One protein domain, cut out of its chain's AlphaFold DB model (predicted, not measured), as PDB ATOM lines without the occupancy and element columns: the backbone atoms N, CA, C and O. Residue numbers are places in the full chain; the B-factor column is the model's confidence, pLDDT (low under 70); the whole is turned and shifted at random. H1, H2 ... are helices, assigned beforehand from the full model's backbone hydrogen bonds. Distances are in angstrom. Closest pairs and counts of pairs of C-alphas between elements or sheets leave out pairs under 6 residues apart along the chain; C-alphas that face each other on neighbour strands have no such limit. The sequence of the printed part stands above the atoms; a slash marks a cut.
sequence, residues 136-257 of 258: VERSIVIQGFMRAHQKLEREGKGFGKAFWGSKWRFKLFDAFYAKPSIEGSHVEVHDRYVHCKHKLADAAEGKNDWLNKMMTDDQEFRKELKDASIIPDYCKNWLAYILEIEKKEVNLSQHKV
ATOM      1  N   VAL A 136       5.882 -26.031 -32.735       90.38
ATOM      2  CA  VAL A 136       5.194 -25.186 -31.748       90.38
ATOM      3  C   VAL A 136       5.993 -23.907 -31.518       90.38
ATOM      4  O   VAL A 136       5.440 -22.820 -31.687       90.38
ATOM      5  N   GLU A 137       7.297 -24.013 -31.266       91.00
ATOM      6  CA  GLU A 137       8.189 -22.861 -31.102       91.00
ATOM      7  C   GLU A 137       8.165 -21.944 -32.328       91.00
ATOM      8  O   GLU A 137       7.929 -20.737 -32.213       91.00
ATOM      9  N   ARG A 138       8.295 -22.512 -33.536       91.12
ATOM     10  CA  ARG A 138       8.179 -21.754 -34.793       91.12
ATOM     11  C   ARG A 138       6.847 -21.015 -34.890       91.12
ATOM     12  O   ARG A 138       6.817 -19.861 -35.316       91.12
ATOM     13  N   SER A 139       5.746 -21.657 -34.501       93.19
ATOM     14  CA  SER A 139       4.418 -21.036 -34.492       93.19
ATOM     15  C   SER A 139       4.356 -19.850 -33.528       93.19
ATOM     16  O   SER A 139       3.868 -18.785 -33.909       93.19
ATOM     17  N   ILE A 140       4.902 -19.987 -32.314       94.44
ATOM     18  CA  ILE A 140       4.967 -18.908 -31.316       94.44
ATOM     19  C   ILE A 140       5.755 -17.719 -31.869       94.44
ATOM     20  O   ILE A 140       5.283 -16.579 -31.811       94.44
ATOM     21  N   VAL A 141       6.916 -17.981 -32.469       94.44
ATOM     22  CA  VAL A 141       7.778 -16.942 -33.038       94.44
ATOM     23  C   VAL A 141       7.082 -16.207 -34.183       94.44
ATOM     24  O   VAL A 141       7.043 -14.976 -34.174       94.44
ATOM     25  N   ILE A 142       6.461 -16.931 -35.121       93.25
ATOM     26  CA  ILE A 142       5.683 -16.328 -36.217       93.25
ATOM     27  C   ILE A 142       4.524 -15.498 -35.658       93.25
ATOM     28  O   ILE A 142       4.316 -14.363 -36.080       93.25
ATOM     29  N   GLN A 143       3.772 -16.017 -34.688       95.19
ATOM     30  CA  GLN A 143       2.664 -15.275 -34.087       95.19
ATOM     31  C   GLN A 143       3.137 -13.999 -33.386       95.19
ATOM     32  O   GLN A 143       2.483 -12.965 -33.520       95.19
ATOM     33  N   GLY A 144       4.274 -14.044 -32.689       96.50
ATOM     34  CA  GLY A 144       4.873 -12.868 -32.063       96.50
ATOM     35  C   GLY A 144       5.259 -11.805 -33.080       96.50
ATOM     36  O   GLY A 144       4.905 -10.639 -32.902       96.50
ATOM     37  N   PHE A 145       5.868 -12.221 -34.190       93.88
ATOM     38  CA  PHE A 145       6.211 -11.342 -35.304       93.88
ATOM     39  C   PHE A 145       4.960 -10.637 -35.854       93.88
ATOM     40  O   PHE A 145       4.920  -9.411 -36.004       93.88
ATOM     41  N   MET A 146       3.885 -11.398 -36.090       91.88
ATOM     42  CA  MET A 146       2.632 -10.849 -36.621       91.88
ATOM     43  C   MET A 146       1.915  -9.938 -35.617       91.88
ATOM     44  O   MET A 146       1.400  -8.882 -35.991       91.88
ATOM     45  N   ARG A 147       1.887 -10.300 -34.331       93.75
ATOM     46  CA  ARG A 147       1.206  -9.508 -33.294       93.75
ATOM     47  C   ARG A 147       1.940  -8.222 -32.952       93.75
ATOM     48  O   ARG A 147       1.278  -7.214 -32.703       93.75
ATOM     49  N   ALA A 148       3.271  -8.225 -32.990       92.75
ATOM     50  CA  ALA A 148       4.063  -7.008 -32.849       92.75
ATOM     51  C   ALA A 148       3.683  -5.979 -33.924       92.75
ATOM     52  O   ALA A 148       3.474  -4.806 -33.612       92.75
ATOM     53  N   HIS A 149       3.480  -6.436 -35.166       89.06
ATOM     54  CA  HIS A 149       3.058  -5.571 -36.270       89.06
ATOM     55  C   HIS A 149       1.663  -4.998 -36.012       89.06
ATOM     56  O   HIS A 149       1.479  -3.782 -35.995       89.06
ATOM     57  N   GLN A 150       0.692  -5.874 -35.736       89.06
ATOM     58  CA  GLN A 150      -0.696  -5.483 -35.472       89.06
ATOM     59  C   GLN A 150      -0.833  -4.528 -34.281       89.06
ATOM     60  O   GLN A 150      -1.773  -3.735 -34.219       89.06
ATOM     61  N   LYS A 151       0.052  -4.631 -33.283       91.00
ATOM     62  CA  LYS A 151       0.058  -3.715 -32.143       91.00
ATOM     63  C   LYS A 151       0.519  -2.320 -32.554       91.00
ATOM     64  O   LYS A 151      -0.198  -1.365 -32.274       91.00
ATOM     65  N   LEU A 152       1.647  -2.208 -33.256       87.25
ATOM     66  CA  LEU A 152       2.137  -0.910 -33.726       87.25
ATOM     67  C   LEU A 152       1.144  -0.237 -34.674       87.25
ATOM     68  O   LEU A 152       0.880   0.951 -34.523       87.25
ATOM     69  N   GLU A 153       0.541  -1.004 -35.583       85.44
ATOM     70  CA  GLU A 153      -0.474  -0.499 -36.512       85.44
ATOM     71  C   GLU A 153      -1.675   0.121 -35.778       85.44
ATOM     72  O   GLU A 153      -2.118   1.216 -36.129       85.44
ATOM     73  N   ARG A 154      -2.160  -0.520 -34.703       87.56
ATOM     74  CA  ARG A 154      -3.239   0.020 -33.853       87.56
ATOM     75  C   ARG A 154      -2.847   1.292 -33.106       87.56
ATOM     76  O   ARG A 154      -3.707   2.128 -32.853       87.56
ATOM     77  N   GLU A 155      -1.573   1.449 -32.763       87.06
ATOM     78  CA  GLU A 155      -1.031   2.658 -32.127       87.06
ATOM     79  C   GLU A 155      -0.789   3.798 -33.139       87.06
ATOM     80  O   GLU A 155      -0.254   4.845 -32.780       87.06
ATOM     81  N   GLY A 156      -1.143   3.607 -34.417       80.94
ATOM     82  CA  GLY A 156      -0.867   4.561 -35.498       80.94
ATOM     83  C   GLY A 156       0.608   4.608 -35.918       80.94
ATOM     84  O   GLY A 156       0.963   5.332 -36.853       80.94
ATOM     85  N   LYS A 157       1.458   3.810 -35.266       76.19
ATOM     86  CA  LYS A 157       2.850   3.545 -35.633       76.19
ATOM     87  C   LYS A 157       2.890   2.472 -36.730       76.19
ATOM     88  O   LYS A 157       1.873   1.892 -37.099       76.19
ATOM     89  N   GLY A 158       4.060   2.197 -37.299       69.69
ATOM     90  CA  GLY A 158       4.239   1.034 -38.173       69.69
ATOM     91  C   GLY A 158       4.901   1.330 -39.512       69.69
ATOM     92  O   GLY A 158       5.482   2.384 -39.747       69.69
ATOM     93  N   PHE A 159       4.797   0.363 -40.412       71.31
ATOM     94  CA  PHE A 159       5.739   0.139 -41.511       71.31
ATOM     95  C   PHE A 159       5.196   0.538 -42.893       71.31
ATOM     96  O   PHE A 159       5.480  -0.086 -43.908       71.31
ATOM     97  N   GLY A 160       4.342   1.558 -42.950       67.19
ATOM     98  CA  GLY A 160       3.758   1.994 -44.225       67.19
ATOM     99  C   GLY A 160       2.610   1.098 -44.702       67.19
ATOM    100  O   GLY A 160       2.182   0.183 -44.011       67.19
ATOM    101  N   LYS A 161       2.079   1.389 -45.897       62.25
ATOM    102  CA  LYS A 161       0.981   0.616 -46.515       62.25
ATOM    103  C   LYS A 161       1.451  -0.700 -47.167       62.25
ATOM    104  O   LYS A 161       0.612  -1.475 -47.608       62.25
ATOM    105  N   ALA A 162       2.764  -0.939 -47.251       62.53
ATOM    106  CA  ALA A 162       3.366  -2.019 -48.042       62.53
ATOM    107  C   ALA A 162       3.945  -3.187 -47.216       62.53
ATOM    108  O   ALA A 162       4.520  -4.098 -47.804       62.53
ATOM    109  N   PHE A 163       3.749  -3.208 -45.888       65.50
ATOM    110  CA  PHE A 163       4.357  -4.180 -44.962       65.50
ATOM    111  C   PHE A 163       4.396  -5.631 -45.473       65.50
ATOM    112  O   PHE A 163       5.436  -6.281 -45.441       65.50
ATOM    113  N   TRP A 164       3.277  -6.145 -45.987       61.59
ATOM    114  CA  TRP A 164       3.151  -7.548 -46.398       61.59
ATOM    115  C   TRP A 164       3.849  -7.897 -47.723       61.59
ATOM    116  O   TRP A 164       4.174  -9.066 -47.949       61.59
ATOM    117  N   GLY A 165       4.109  -6.897 -48.572       62.62
ATOM    118  CA  GLY A 165       4.781  -7.045 -49.869       62.62
ATOM    119  C   GLY A 165       6.285  -6.766 -49.835       62.62
ATOM    120  O   GLY A 165       6.976  -7.033 -50.815       62.62
ATOM    121  N   SER A 166       6.793  -6.250 -48.719       67.19
ATOM    122  CA  SER A 166       8.177  -5.809 -48.590       67.19
ATOM    123  C   SER A 166       9.151  -6.942 -48.268       67.19
ATOM    124  O   SER A 166       8.878  -7.799 -47.425       67.19
ATOM    125  N   LYS A 167      10.329  -6.929 -48.904       71.44
ATOM    126  CA  LYS A 167      11.382  -7.944 -48.703       71.44
ATOM    127  C   LYS A 167      12.029  -7.852 -47.323       71.44
ATOM    128  O   LYS A 167      12.514  -8.859 -46.807       71.44
ATOM    129  N   TRP A 168      12.016  -6.669 -46.708       74.94
ATOM    130  CA  TRP A 168      12.655  -6.442 -45.418       74.94
ATOM    131  C   TRP A 168      12.103  -7.341 -44.303       74.94
ATOM    132  O   TRP A 168      12.867  -7.761 -43.437       74.94
ATOM    133  N   ARG A 169      10.806  -7.690 -44.335       78.25
ATOM    134  CA  ARG A 169      10.171  -8.518 -43.293       78.25
ATOM    135  C   ARG A 169      10.800  -9.905 -43.209       78.25
ATOM    136  O   ARG A 169      10.971 -10.433 -42.117       78.25
ATOM    137  N   PHE A 170      11.164 -10.461 -44.365       80.69
ATOM    138  CA  PHE A 170      11.864 -11.735 -44.462       80.69
ATOM    139  C   PHE A 170      13.299 -11.579 -43.987       80.69
ATOM    140  O   PHE A 170      13.707 -12.331 -43.122       80.69
ATOM    141  N   LYS A 171      14.015 -10.528 -44.417       80.38
ATOM    142  CA  LYS A 171      15.375 -10.254 -43.922       80.38
ATOM    143  C   LYS A 171      15.427 -10.126 -42.391       80.38
ATOM    144  O   LYS A 171      16.331 -10.675 -41.772       80.38
ATOM    145  N   LEU A 172      14.467  -9.424 -41.778       84.88
ATOM    146  CA  LEU A 172      14.394  -9.283 -40.320       84.88
ATOM    147  C   LEU A 172      14.048 -10.613 -39.644       84.88
ATOM    148  O   LEU A 172      14.724 -11.007 -38.699       84.88
ATOM    149  N   PHE A 173      13.006 -11.302 -40.117       88.50
ATOM    150  CA  PHE A 173      12.615 -12.594 -39.554       88.50
ATOM    151  C   PHE A 173      13.751 -13.615 -39.665       88.50
ATOM    152  O   PHE A 173      14.071 -14.290 -38.688       88.50
ATOM    153  N   ASP A 174      14.405 -13.670 -40.822       84.94
ATOM    154  CA  ASP A 174      15.486 -14.604 -41.097       84.94
ATOM    155  C   ASP A 174      16.709 -14.313 -40.240       84.94
ATOM    156  O   ASP A 174      17.285 -15.228 -39.666       84.94
ATOM    157  N   ALA A 175      17.061 -13.037 -40.070       84.25
ATOM    158  CA  ALA A 175      18.161 -12.668 -39.200       84.25
ATOM    159  C   ALA A 175      17.905 -13.055 -37.742       84.25
ATOM    160  O   ALA A 175      18.851 -13.382 -37.038       84.25
ATOM    161  N   PHE A 176      16.664 -13.003 -37.257       88.38
ATOM    162  CA  PHE A 176      16.373 -13.228 -35.839       88.38
ATOM    163  C   PHE A 176      16.043 -14.685 -35.517       88.38
ATOM    164  O   PHE A 176      16.372 -15.134 -34.426       88.38
ATOM    165  N   TYR A 177      15.419 -15.416 -36.442       86.50
ATOM    166  CA  TYR A 177      14.940 -16.774 -36.189       86.50
ATOM    167  C   TYR A 177      15.346 -17.809 -37.240       86.50
ATOM    168  O   TYR A 177      15.473 -18.983 -36.892       86.50
ATOM    169  N   ALA A 178      15.516 -17.445 -38.515       73.25
ATOM    170  CA  ALA A 178      15.940 -18.442 -39.497       73.25
ATOM    171  C   ALA A 178      17.419 -18.798 -39.313       73.25
ATOM    172  O   ALA A 178      18.187 -18.081 -38.675       73.25
ATOM    173  N   LYS A 179      17.813 -19.939 -39.890       64.62
ATOM    174  CA  LYS A 179      19.218 -20.350 -39.959       64.62
ATOM    175  C   LYS A 179      19.982 -19.235 -40.692       64.62
ATOM    176  O   LYS A 179      19.652 -18.990 -41.856       64.62
ATOM    177  N   PRO A 180      20.943 -18.536 -40.062       51.66
ATOM    178  CA  PRO A 180      21.696 -17.501 -40.753       51.66
ATOM    179  C   PRO A 180      22.470 -18.161 -41.895       51.66
ATOM    180  O   PRO A 180      23.389 -18.942 -41.676       51.66
ATOM    181  N   SER A 181      22.067 -17.890 -43.134       47.81
ATOM    182  CA  SER A 181      22.741 -18.407 -44.327       47.81
ATOM    183  C   SER A 181      23.929 -17.544 -44.759       47.81
ATOM    184  O   SER A 181      24.528 -17.811 -45.797       47.81
ATOM    185  N   ILE A 182      24.301 -16.512 -43.991       39.66
ATOM    186  CA  ILE A 182      25.378 -15.585 -44.347       39.66
ATOM    187  C   ILE A 182      26.146 -15.163 -43.080       39.66
ATOM    188  O   ILE A 182      25.546 -14.691 -42.120       39.66
ATOM    189  N   GLU A 183      27.474 -15.329 -43.143       39.59
ATOM    190  CA  GLU A 183      28.519 -14.849 -42.217       39.59
ATOM    191  C   GLU A 183      28.614 -15.503 -40.821       39.59
ATOM    192  O   GLU A 183      28.322 -14.910 -39.790       39.59
ATOM    193  N   GLY A 184      29.196 -16.708 -40.787       47.41
ATOM    194  CA  GLY A 184      30.215 -17.040 -39.777       47.41
ATOM    195  C   GLY A 184      29.767 -17.624 -38.436       47.41
ATOM    196  O   GLY A 184      30.633 -17.986 -37.645       47.41
ATOM    197  N   SER A 185      28.469 -17.789 -38.179       49.47
ATOM    198  CA  SER A 185      27.984 -18.509 -36.991       49.47
ATOM    199  C   SER A 185      26.811 -19.418 -37.349       49.47
ATOM    200  O   SER A 185      25.745 -18.927 -37.719       49.47
ATOM    201  N   HIS A 186      26.999 -20.735 -37.244       56.19
ATOM    202  CA  HIS A 186      25.898 -21.694 -37.300       56.19
ATOM    203  C   HIS A 186      25.069 -21.520 -36.022       56.19
ATOM    204  O   HIS A 186      25.605 -21.663 -34.929       56.19
ATOM    205  N   VAL A 187      23.793 -21.147 -36.149       59.72
ATOM    206  CA  VAL A 187      22.845 -21.249 -35.031       59.72
ATOM    207  C   VAL A 187      22.156 -22.588 -35.198       59.72
ATOM    208  O   VAL A 187      21.456 -22.797 -36.194       59.72
ATOM    209  N   GLU A 188      22.403 -23.483 -34.251       66.44
ATOM    210  CA  GLU A 188      21.777 -24.800 -34.191       66.44
ATOM    211  C   GLU A 188      20.265 -24.674 -34.190       66.44
ATOM    212  O   GLU A 188      19.681 -23.741 -33.627       66.44
ATOM    213  N   VAL A 189      19.608 -25.613 -34.862       67.94
ATOM    214  CA  VAL A 189      18.172 -25.523 -35.081       67.94
ATOM    215  C   VAL A 189      17.390 -25.568 -33.767       67.94
ATOM    216  O   VAL A 189      16.401 -24.831 -33.651       67.94
ATOM    217  N   HIS A 190      17.846 -26.366 -32.801       68.06
ATOM    218  CA  HIS A 190      17.262 -26.459 -31.461       68.06
ATOM    219  C   HIS A 190      17.375 -25.134 -30.685       68.06
ATOM    220  O   HIS A 190      16.426 -24.700 -30.037       68.06
ATOM    221  N   ASP A 191      18.477 -24.406 -30.863       77.81
ATOM    222  CA  ASP A 191      18.730 -23.149 -30.157       77.81
ATOM    223  C   ASP A 191      18.081 -21.921 -30.804       77.81
ATOM    224  O   ASP A 191      18.083 -20.834 -30.217       77.81
ATOM    225  N   ARG A 192      17.474 -22.051 -31.994       84.62
ATOM    226  CA  ARG A 192      16.868 -20.914 -32.722       84.62
ATOM    227  C   ARG A 192      15.862 -20.144 -31.881       84.62
ATOM    228  O   ARG A 192      15.805 -18.917 -31.969       84.62
ATOM    229  N   TYR A 193      15.068 -20.840 -31.074       88.69
ATOM    230  CA  TYR A 193      14.067 -20.207 -30.228       88.69
ATOM    231  C   TYR A 193      14.709 -19.346 -29.127       88.69
ATOM    232  O   TYR A 193      14.340 -18.180 -28.950       88.69
ATOM    233  N   VAL A 194      15.734 -19.867 -28.445       89.00
ATOM    234  CA  VAL A 194      16.500 -19.136 -27.420       89.00
ATOM    235  C   VAL A 194      17.288 -17.981 -28.039       89.00
ATOM    236  O   VAL A 194      17.212 -16.848 -27.559       89.00
ATOM    237  N   HIS A 195      17.987 -18.236 -29.143       88.88
ATOM    238  CA  HIS A 195      18.771 -17.241 -29.866       88.88
ATOM    239  C   HIS A 195      17.906 -16.076 -30.363       88.88
ATOM    240  O   HIS A 195      18.275 -14.912 -30.201       88.88
ATOM    241  N   CYS A 196      16.714 -16.372 -30.890       92.44
ATOM    242  CA  CYS A 196      15.740 -15.360 -31.290       92.44
ATOM    243  C   CYS A 196      15.365 -14.448 -30.121       92.44
ATOM    244  O   CYS A 196      15.409 -13.225 -30.265       92.44
ATOM    245  N   LYS A 197      15.084 -15.006 -28.933       94.31
ATOM    246  CA  LYS A 197      14.788 -14.199 -27.739       94.31
ATOM    247  C   LYS A 197      15.942 -13.268 -27.366       94.31
ATOM    248  O   LYS A 197      15.692 -12.090 -27.120       94.31
ATOM    249  N   HIS A 198      17.182 -13.761 -27.366       92.94
ATOM    250  CA  HIS A 198      18.359 -12.931 -27.080       92.94
ATOM    251  C   HIS A 198      18.530 -11.808 -28.107       92.94
ATOM    252  O   HIS A 198      18.614 -10.642 -27.728       92.94
ATOM    253  N   LYS A 199      18.457 -12.119 -29.407       92.81
ATOM    254  CA  LYS A 199      18.557 -11.099 -30.462       92.81
ATOM    255  C   LYS A 199      17.453 -10.057 -30.369       92.81
ATOM    256  O   LYS A 199      17.720  -8.873 -30.567       92.81
ATOM    257  N   LEU A 200      16.222 -10.471 -30.059       95.44
ATOM    258  CA  LEU A 200      15.108  -9.549 -29.844       95.44
ATOM    259  C   LEU A 200      15.322  -8.656 -28.624       95.44
ATOM    260  O   LEU A 200      14.973  -7.479 -28.694       95.44
ATOM    261  N   ALA A 201      15.893  -9.185 -27.539       96.12
ATOM    262  CA  ALA A 201      16.224  -8.404 -26.351       96.12
ATOM    263  C   ALA A 201      17.291  -7.347 -26.670       96.12
ATOM    264  O   ALA A 201      17.066  -6.162 -26.426       96.12
ATOM    265  N   ASP A 202      18.383  -7.747 -27.325       94.62
ATOM    266  CA  ASP A 202      19.436  -6.822 -27.751       94.62
ATOM    267  C   ASP A 202      18.887  -5.747 -28.693       94.62
ATOM    268  O   ASP A 202      19.168  -4.560 -28.537       94.62
ATOM    269  N   ALA A 203      18.054  -6.134 -29.661       93.88
ATOM    270  CA  ALA A 203      17.448  -5.203 -30.608       93.88
ATOM    271  C   ALA A 203      16.468  -4.229 -29.940       93.88
ATOM    272  O   ALA A 203      16.438  -3.051 -30.296       93.88
ATOM    273  N   ALA A 204      15.699  -4.691 -28.950       94.81
ATOM    274  CA  ALA A 204      14.801  -3.847 -28.164       94.81
ATOM    275  C   ALA A 204      15.552  -2.773 -27.359       94.81
ATOM    276  O   ALA A 204      14.993  -1.712 -27.083       94.81
ATOM    277  N   GLU A 205      16.814  -3.029 -27.012       94.56
ATOM    278  CA  GLU A 205      17.702  -2.089 -26.323       94.56
ATOM    279  C   GLU A 205      18.614  -1.299 -27.278       94.56
ATOM    280  O   GLU A 205      19.427  -0.493 -26.828       94.56
ATOM    281  N   GLY A 206      18.496  -1.512 -28.595       90.12
ATOM    282  CA  GLY A 206      19.353  -0.877 -29.602       90.12
ATOM    283  C   GLY A 206      20.794  -1.405 -29.626       90.12
ATOM    284  O   GLY A 206      21.673  -0.760 -30.192       90.12
ATOM    285  N   LYS A 207      21.050  -2.571 -29.026       92.31
ATOM    286  CA  LYS A 207      22.370  -3.214 -28.902       92.31
ATOM    287  C   LYS A 207      22.654  -4.259 -29.985       92.31
ATOM    288  O   LYS A 207      23.709  -4.878 -29.971       92.31
ATOM    289  N   ASN A 208      21.723  -4.492 -30.912       90.38
ATOM    290  CA  ASN A 208      21.913  -5.489 -31.963       90.38
ATOM    291  C   ASN A 208      22.704  -4.914 -33.152       90.38
ATOM    292  O   ASN A 208      22.156  -4.168 -33.965       90.38
ATOM    293  N   ASP A 209      23.974  -5.302 -33.275       87.50
ATOM    294  CA  ASP A 209      24.897  -4.780 -34.295       87.50
ATOM    295  C   ASP A 209      24.423  -5.013 -35.729       87.50
ATOM    296  O   ASP A 209      24.466  -4.099 -36.555       87.50
ATOM    297  N   TRP A 210      23.935  -6.224 -36.025       87.31
ATOM    298  CA  TRP A 210      23.424  -6.557 -37.355       87.31
ATOM    299  C   TRP A 210      22.289  -5.616 -37.750       87.31
ATOM    300  O   TRP A 210      22.311  -5.032 -38.832       87.31
ATOM    301  N   LEU A 211      21.324  -5.421 -36.850       86.56
ATOM    302  CA  LEU A 211      20.188  -4.550 -37.092       86.56
ATOM    303  C   LEU A 211      20.629  -3.091 -37.228       86.56
ATOM    304  O   LEU A 211      20.205  -2.415 -38.157       86.56
ATOM    305  N   ASN A 212      21.513  -2.608 -36.356       87.25
ATOM    306  CA  ASN A 212      22.027  -1.238 -36.414       87.25
ATOM    307  C   ASN A 212      22.754  -0.951 -37.741       87.25
ATOM    308  O   ASN A 212      22.546   0.101 -38.358       87.25
ATOM    309  N   LYS A 213      23.559  -1.906 -38.218       86.88
ATOM    310  CA  LYS A 213      24.218  -1.841 -39.526       86.88
ATOM    311  C   LYS A 213      23.197  -1.861 -40.663       86.88
ATOM    312  O   LYS A 213      23.223  -0.982 -41.519       86.88
ATOM    313  N   MET A 214      22.242  -2.791 -40.627       83.88
ATOM    314  CA  MET A 214      21.148  -2.901 -41.600       83.88
ATOM    315  C   MET A 214      20.362  -1.584 -41.728       83.88
ATOM    316  O   MET A 214      20.102  -1.112 -42.831       83.88
ATOM    317  N   MET A 215      20.043  -0.950 -40.597       80.88
ATOM    318  CA  MET A 215      19.346   0.338 -40.522       80.88
ATOM    319  C   MET A 215      20.151   1.509 -41.092       80.88
ATOM    320  O   MET A 215      19.564   2.528 -41.459       80.88
ATOM    321  N   THR A 216      21.478   1.390 -41.142       83.31
ATOM    322  CA  THR A 216      22.377   2.425 -41.664       83.31
ATOM    323  C   THR A 216      22.622   2.231 -43.158       83.31
ATOM    324  O   THR A 216      22.459   3.180 -43.929       83.31
ATOM    325  N   ASP A 217      22.940   1.000 -43.556       84.00
ATOM    326  CA  ASP A 217      23.482   0.661 -44.872       84.00
ATOM    327  C   ASP A 217      22.393   0.331 -45.909       84.00
ATOM    328  O   ASP A 217      22.550   0.635 -47.094       84.00
ATOM    329  N   ASP A 218      21.262  -0.259 -45.499       78.88
ATOM    330  CA  ASP A 218      20.211  -0.699 -46.425       78.88
ATOM    331  C   ASP A 218      19.181   0.425 -46.670       78.88
ATOM    332  O   ASP A 218      18.195   0.613 -45.950       78.88
ATOM    333  N   GLN A 219      19.412   1.210 -47.728       76.00
ATOM    334  CA  GLN A 219      18.498   2.284 -48.135       76.00
ATOM    335  C   GLN A 219      17.111   1.779 -48.562       76.00
ATOM    336  O   GLN A 219      16.145   2.536 -48.459       76.00
ATOM    337  N   GLU A 220      17.000   0.547 -49.069       74.50
ATOM    338  CA  GLU A 220      15.716  -0.053 -49.449       74.50
ATOM    339  C   GLU A 220      14.910  -0.355 -48.184       74.50
ATOM    340  O   GLU A 220      13.777   0.108 -48.067       74.50
ATOM    341  N   PHE A 221      15.546  -0.973 -47.183       73.94
ATOM    342  CA  PHE A 221      14.964  -1.233 -45.864       73.94
ATOM    343  C   PHE A 221      14.377   0.038 -45.241       73.94
ATOM    344  O   PHE A 221      13.217   0.063 -44.837       73.94
ATOM    345  N   ARG A 222      15.149   1.132 -45.207       74.69
ATOM    346  CA  ARG A 222      14.715   2.401 -44.594       74.69
ATOM    347  C   ARG A 222      13.518   3.041 -45.292       74.69
ATOM    348  O   ARG A 222      12.694   3.648 -44.617       74.69
ATOM    349  N   LYS A 223      13.422   2.934 -46.624       74.69
ATOM    350  CA  LYS A 223      12.302   3.494 -47.407       74.69
ATOM    351  C   LYS A 223      10.982   2.784 -47.120       74.69
ATOM    352  O   LYS A 223       9.921   3.372 -47.317       74.69
ATOM    353  N   GLU A 224      11.048   1.536 -46.666       71.75
ATOM    354  CA  GLU A 224       9.877   0.734 -46.313       71.75
ATOM    355  C   GLU A 224       9.380   1.018 -44.878       71.75
ATOM    356  O   GLU A 224       8.297   0.575 -44.502       71.75
ATOM    357  N   LEU A 225      10.111   1.812 -44.083       72.06
ATOM    358  CA  LEU A 225       9.695   2.256 -42.748       72.06
ATOM    359  C   LEU A 225       9.057   3.646 -42.818       72.06
ATOM    360  O   LEU A 225       9.577   4.541 -43.480       72.06
ATOM    361  N   LYS A 226       7.972   3.880 -42.065       70.44
ATOM    362  CA  LYS A 226       7.515   5.266 -41.824       70.44
ATOM    363  C   LYS A 226       8.482   6.010 -40.907       70.44
ATOM    364  O   LYS A 226       8.701   7.201 -41.085       70.44
ATOM    365  N   ASP A 227       9.015   5.299 -39.920       76.62
ATOM    366  CA  ASP A 227       9.953   5.811 -38.933       76.62
ATOM    367  C   ASP A 227      10.845   4.657 -38.457       76.62
ATOM    368  O   ASP A 227      10.351   3.605 -38.067       76.62
ATOM    369  N   ALA A 228      12.160   4.851 -38.512       75.44
ATOM    370  CA  ALA A 228      13.164   3.889 -38.070       75.44
ATOM    371  C   ALA A 228      13.118   3.621 -36.557       75.44
ATOM    372  O   ALA A 228      13.464   2.525 -36.114       75.44
ATOM    373  N   SER A 229      12.655   4.599 -35.772       79.44
ATOM    374  CA  SER A 229      12.553   4.508 -34.313       79.44
ATOM    375  C   SER A 229      11.589   3.413 -33.840       79.44
ATOM    376  O   SER A 229      11.659   2.986 -32.692       79.44
ATOM    377  N   ILE A 230      10.711   2.917 -34.724       85.00
ATOM    378  CA  ILE A 230       9.727   1.885 -34.381       85.00
ATOM    379  C   ILE A 230      10.347   0.493 -34.259       85.00
ATOM    380  O   ILE A 230       9.692  -0.408 -33.743       85.00
ATOM    381  N   ILE A 231      11.557   0.276 -34.784       86.12
ATOM    382  CA  ILE A 231      12.150  -1.061 -34.862       86.12
ATOM    383  C   ILE A 231      12.458  -1.629 -33.465       86.12
ATOM    384  O   ILE A 231      12.016  -2.748 -33.198       86.12
ATOM    385  N   PRO A 232      13.118  -0.901 -32.539       90.50
ATOM    386  CA  PRO A 232      13.280  -1.378 -31.165       90.50
ATOM    387  C   PRO A 232      11.938  -1.671 -30.480       90.50
ATOM    388  O   PRO A 232      11.776  -2.722 -29.859       90.50
ATOM    389  N   ASP A 233      10.939  -0.798 -30.666       91.44
ATOM    390  CA  ASP A 233       9.573  -1.008 -30.170       91.44
ATOM    391  C   ASP A 233       8.950  -2.289 -30.762       91.44
ATOM    392  O   ASP A 233       8.285  -3.048 -30.054       91.44
ATOM    393  N   TYR A 234       9.168  -2.570 -32.048       91.88
ATOM    394  CA  TYR A 234       8.698  -3.786 -32.712       91.88
ATOM    395  C   TYR A 234       9.336  -5.042 -32.110       91.88
ATOM    396  O   TYR A 234       8.613  -5.944 -31.683       91.88
ATOM    397  N   CYS A 235      10.668  -5.075 -32.002       94.50
ATOM    398  CA  CYS A 235      11.409  -6.183 -31.394       94.50
ATOM    399  C   CYS A 235      10.984  -6.412 -29.937       94.50
ATOM    400  O   CYS A 235      10.734  -7.550 -29.538       94.50
ATOM    401  N   LYS A 236      10.787  -5.333 -29.169       95.56
ATOM    402  CA  LYS A 236      10.276  -5.388 -27.795       95.56
ATOM    403  C   LYS A 236       8.890  -6.021 -27.718       95.56
ATOM    404  O   LYS A 236       8.643  -6.857 -26.853       95.56
ATOM    405  N   ASN A 237       7.973  -5.630 -28.603       95.69
ATOM    406  CA  ASN A 237       6.620  -6.185 -28.632       95.69
ATOM    407  C   ASN A 237       6.597  -7.647 -29.093       95.69
ATOM    408  O   ASN A 237       5.791  -8.429 -28.586       95.69
ATOM    409  N   TRP A 238       7.486  -8.024 -30.013       96.69
ATOM    410  CA  TRP A 238       7.654  -9.411 -30.440       96.69
ATOM    411  C   TRP A 238       8.152 -10.275 -29.277       96.69
ATOM    412  O   TRP A 238       7.498 -11.258 -28.930       96.69
ATOM    413  N   LEU A 239       9.231  -9.862 -28.605       97.31
ATOM    414  CA  LEU A 239       9.750 -10.559 -27.429       97.31
ATOM    415  C   LEU A 239       8.708 -10.650 -26.311       97.31
ATOM    416  O   LEU A 239       8.516 -11.714 -25.729       97.31
ATOM    417  N   ALA A 240       7.998  -9.553 -26.031       96.94
ATOM    418  CA  ALA A 240       6.968  -9.526 -24.998       96.94
ATOM    419  C   ALA A 240       5.870 -10.567 -25.247       96.94
ATOM    420  O   ALA A 240       5.411 -11.192 -24.295       96.94
ATOM    421  N   TYR A 241       5.480 -10.784 -26.508       96.94
ATOM    422  CA  TYR A 241       4.523 -11.831 -26.852       96.94
ATOM    423  C   TYR A 241       5.059 -13.232 -26.550       96.94
ATOM    424  O   TYR A 241       4.361 -14.027 -25.926       96.94
ATOM    425  N   ILE A 242       6.294 -13.520 -26.967       96.06
ATOM    426  CA  ILE A 242       6.940 -14.819 -26.728       96.06
ATOM    427  C   ILE A 242       6.970 -15.114 -25.220       96.06
ATOM    428  O   ILE A 242       6.458 -16.137 -24.773       96.06
ATOM    429  N   LEU A 243       7.456 -14.158 -24.421       95.81
ATOM    430  CA  LEU A 243       7.528 -14.285 -22.962       95.81
ATOM    431  C   LEU A 243       6.145 -14.401 -22.295       95.81
ATOM    432  O   LEU A 243       6.021 -14.982 -21.217       95.81
ATOM    433  N   GLU A 244       5.095 -13.827 -22.888       95.81
ATOM    434  CA  GLU A 244       3.721 -13.973 -22.395       95.81
ATOM    435  C   GLU A 244       3.202 -15.405 -22.582       95.81
ATOM    436  O   GLU A 244       2.554 -15.937 -21.678       95.81
ATOM    437  N   ILE A 245       3.482 -16.030 -23.730       93.81
ATOM    438  CA  ILE A 245       3.089 -17.419 -24.000       93.81
ATOM    439  C   ILE A 245       3.801 -18.374 -23.039       93.81
ATOM    440  O   ILE A 245       3.128 -19.161 -22.378       93.81
ATOM    441  N   GLU A 246       5.112 -18.217 -22.847       90.69
ATOM    442  CA  GLU A 246       5.884 -19.042 -21.907       90.69
ATOM    443  C   GLU A 246       5.339 -18.949 -20.474       90.69
ATOM    444  O   GLU A 246       5.128 -19.959 -19.805       90.69
ATOM    445  N   LYS A 247       5.024 -17.734 -20.003       92.06
ATOM    446  CA  LYS A 247       4.414 -17.541 -18.675       92.06
ATOM    447  C   LYS A 247       3.079 -18.275 -18.543       92.06
ATOM    448  O   LYS A 247       2.786 -18.823 -17.482       92.06
ATOM    449  N   LYS A 248       2.256 -18.287 -19.596       90.88
ATOM    450  CA  LYS A 248       0.975 -19.010 -19.592       90.88
ATOM    451  C   LYS A 248       1.183 -20.519 -19.537       90.88
ATOM    452  O   LYS A 248       0.470 -21.181 -18.789       90.88
ATOM    453  N   GLU A 249       2.150 -21.052 -20.273       85.38
ATOM    454  CA  GLU A 249       2.473 -22.483 -20.266       85.38
ATOM    455  C   GLU A 249       3.006 -22.953 -18.910       85.38
ATOM    456  O   GLU A 249       2.569 -23.991 -18.404       85.38
ATOM    457  N   VAL A 250       3.861 -22.154 -18.263       82.25
ATOM    458  CA  VAL A 250       4.336 -22.421 -16.897       82.25
ATOM    459  C   VAL A 250       3.164 -22.454 -15.912       82.25
ATOM    460  O   VAL A 250       3.033 -23.408 -15.145       82.25
ATOM    461  N   ASN A 251       2.261 -21.470 -15.970       79.50
ATOM    462  CA  ASN A 251       1.091 -21.414 -15.085       79.50
ATOM    463  C   ASN A 251       0.129 -22.597 -15.311       79.50
ATOM    464  O   ASN A 251      -0.369 -23.190 -14.354       79.50
ATOM    465  N   LEU A 252      -0.113 -22.978 -16.570       76.31
ATOM    466  CA  LEU A 252      -0.940 -24.141 -16.916       76.31
ATOM    467  C   LEU A 252      -0.319 -25.456 -16.432       76.31
ATOM    468  O   LEU A 252      -1.044 -26.354 -16.007       76.31
ATOM    469  N   SER A 253       1.008 -25.567 -16.475       70.81
ATOM    470  CA  SER A 253       1.728 -26.750 -15.999       70.81
ATOM    471  C   SER A 253       1.689 -26.858 -14.473       70.81
ATOM    472  O   SER A 253       1.499 -27.951 -13.950       70.81
ATOM    473  N   GLN A 254       1.761 -25.734 -13.752       65.75
ATOM    474  CA  GLN A 254       1.633 -25.693 -12.288       65.75
ATOM    475  C   GLN A 254       0.216 -26.027 -11.788       65.75
ATOM    476  O   GLN A 254       0.063 -26.556 -10.689       65.75
ATOM    477  N   HIS A 255      -0.829 -25.760 -12.578       62.56
ATOM    478  CA  HIS A 255      -2.217 -26.074 -12.213       62.56
ATOM    479  C   HIS A 255      -2.670 -27.501 -12.562       62.56
ATOM    480  O   HIS A 255      -3.726 -27.916 -12.099       62.56
ATOM    481  N   LYS A 256      -1.889 -28.271 -13.331       50.31
ATOM    482  CA  LYS A 256      -2.171 -29.692 -13.630       50.31
ATOM    483  C   LYS A 256      -1.642 -30.674 -12.572       50.31
ATOM    484  O   LYS A 256      -1.842 -31.873 -12.721       50.31
ATOM    485  N   VAL A 257      -0.956 -30.183 -11.535       48.00
ATOM    486  CA  VAL A 257      -0.321 -30.997 -10.474       48.00
ATOM    487  C   VAL A 257      -1.217 -31.133  -9.222       48.00
ATOM    488  O   VAL A 257      -0.756 -31.601  -8.186       48.00
TER     489      VAL A 257
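What this domain is: This is residues 136 to 257 of the 258 residues of an uncharacterized protein of Guillardia theta (strain CCMP2712) (UniProt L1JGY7). The long helix H6 crosses H1 and H3, and its residues 247 to 255 stick out from the body. H2 packs on H3, and the short H4 and H5 make a corner. There are 122 printed residues with six named helices, H1 to H6, class all helix; the whole is compact, radius of gyration of the C-alphas 15.1 A, spans 53 by 38 by 25 A.

How they stand to each other: Start at H1, residues 136 to 154; it touches residues 234 to 245 alone of H6, residues 230 to 255, at a steep tilt of 49 degrees, closest at C-alphas 144 and 238, 4.7 A. H3, residues 192 to 204, touches H6 closest at C-alphas 204 and 232, 4.2 A. H2, residues 168 to 176, touches H3 closest at C-alphas 176 and 196, 5.1 A. H4, residues 209 to 217, and H5, residues 219 to 223, only just touch, with 3 pairs of C-alphas within 8 A, only at the corner. In the six helices every O i to N i+4 pair is within hydrogen-bond range.

Where its parts are: Find C-alpha 136 at (5.194, -25.186, -31.748); H1 runs 26.7 A. H6 runs 37.6 A to C-alpha 255 at (-2.217, -26.074, -12.213).

The domain as a whole: The printed part has no cut; links H1 to H2 and H2 to H3 are long. Residues 158, 160 to 166, 179 to 190 and 254 to 257 have pLDDT under 70.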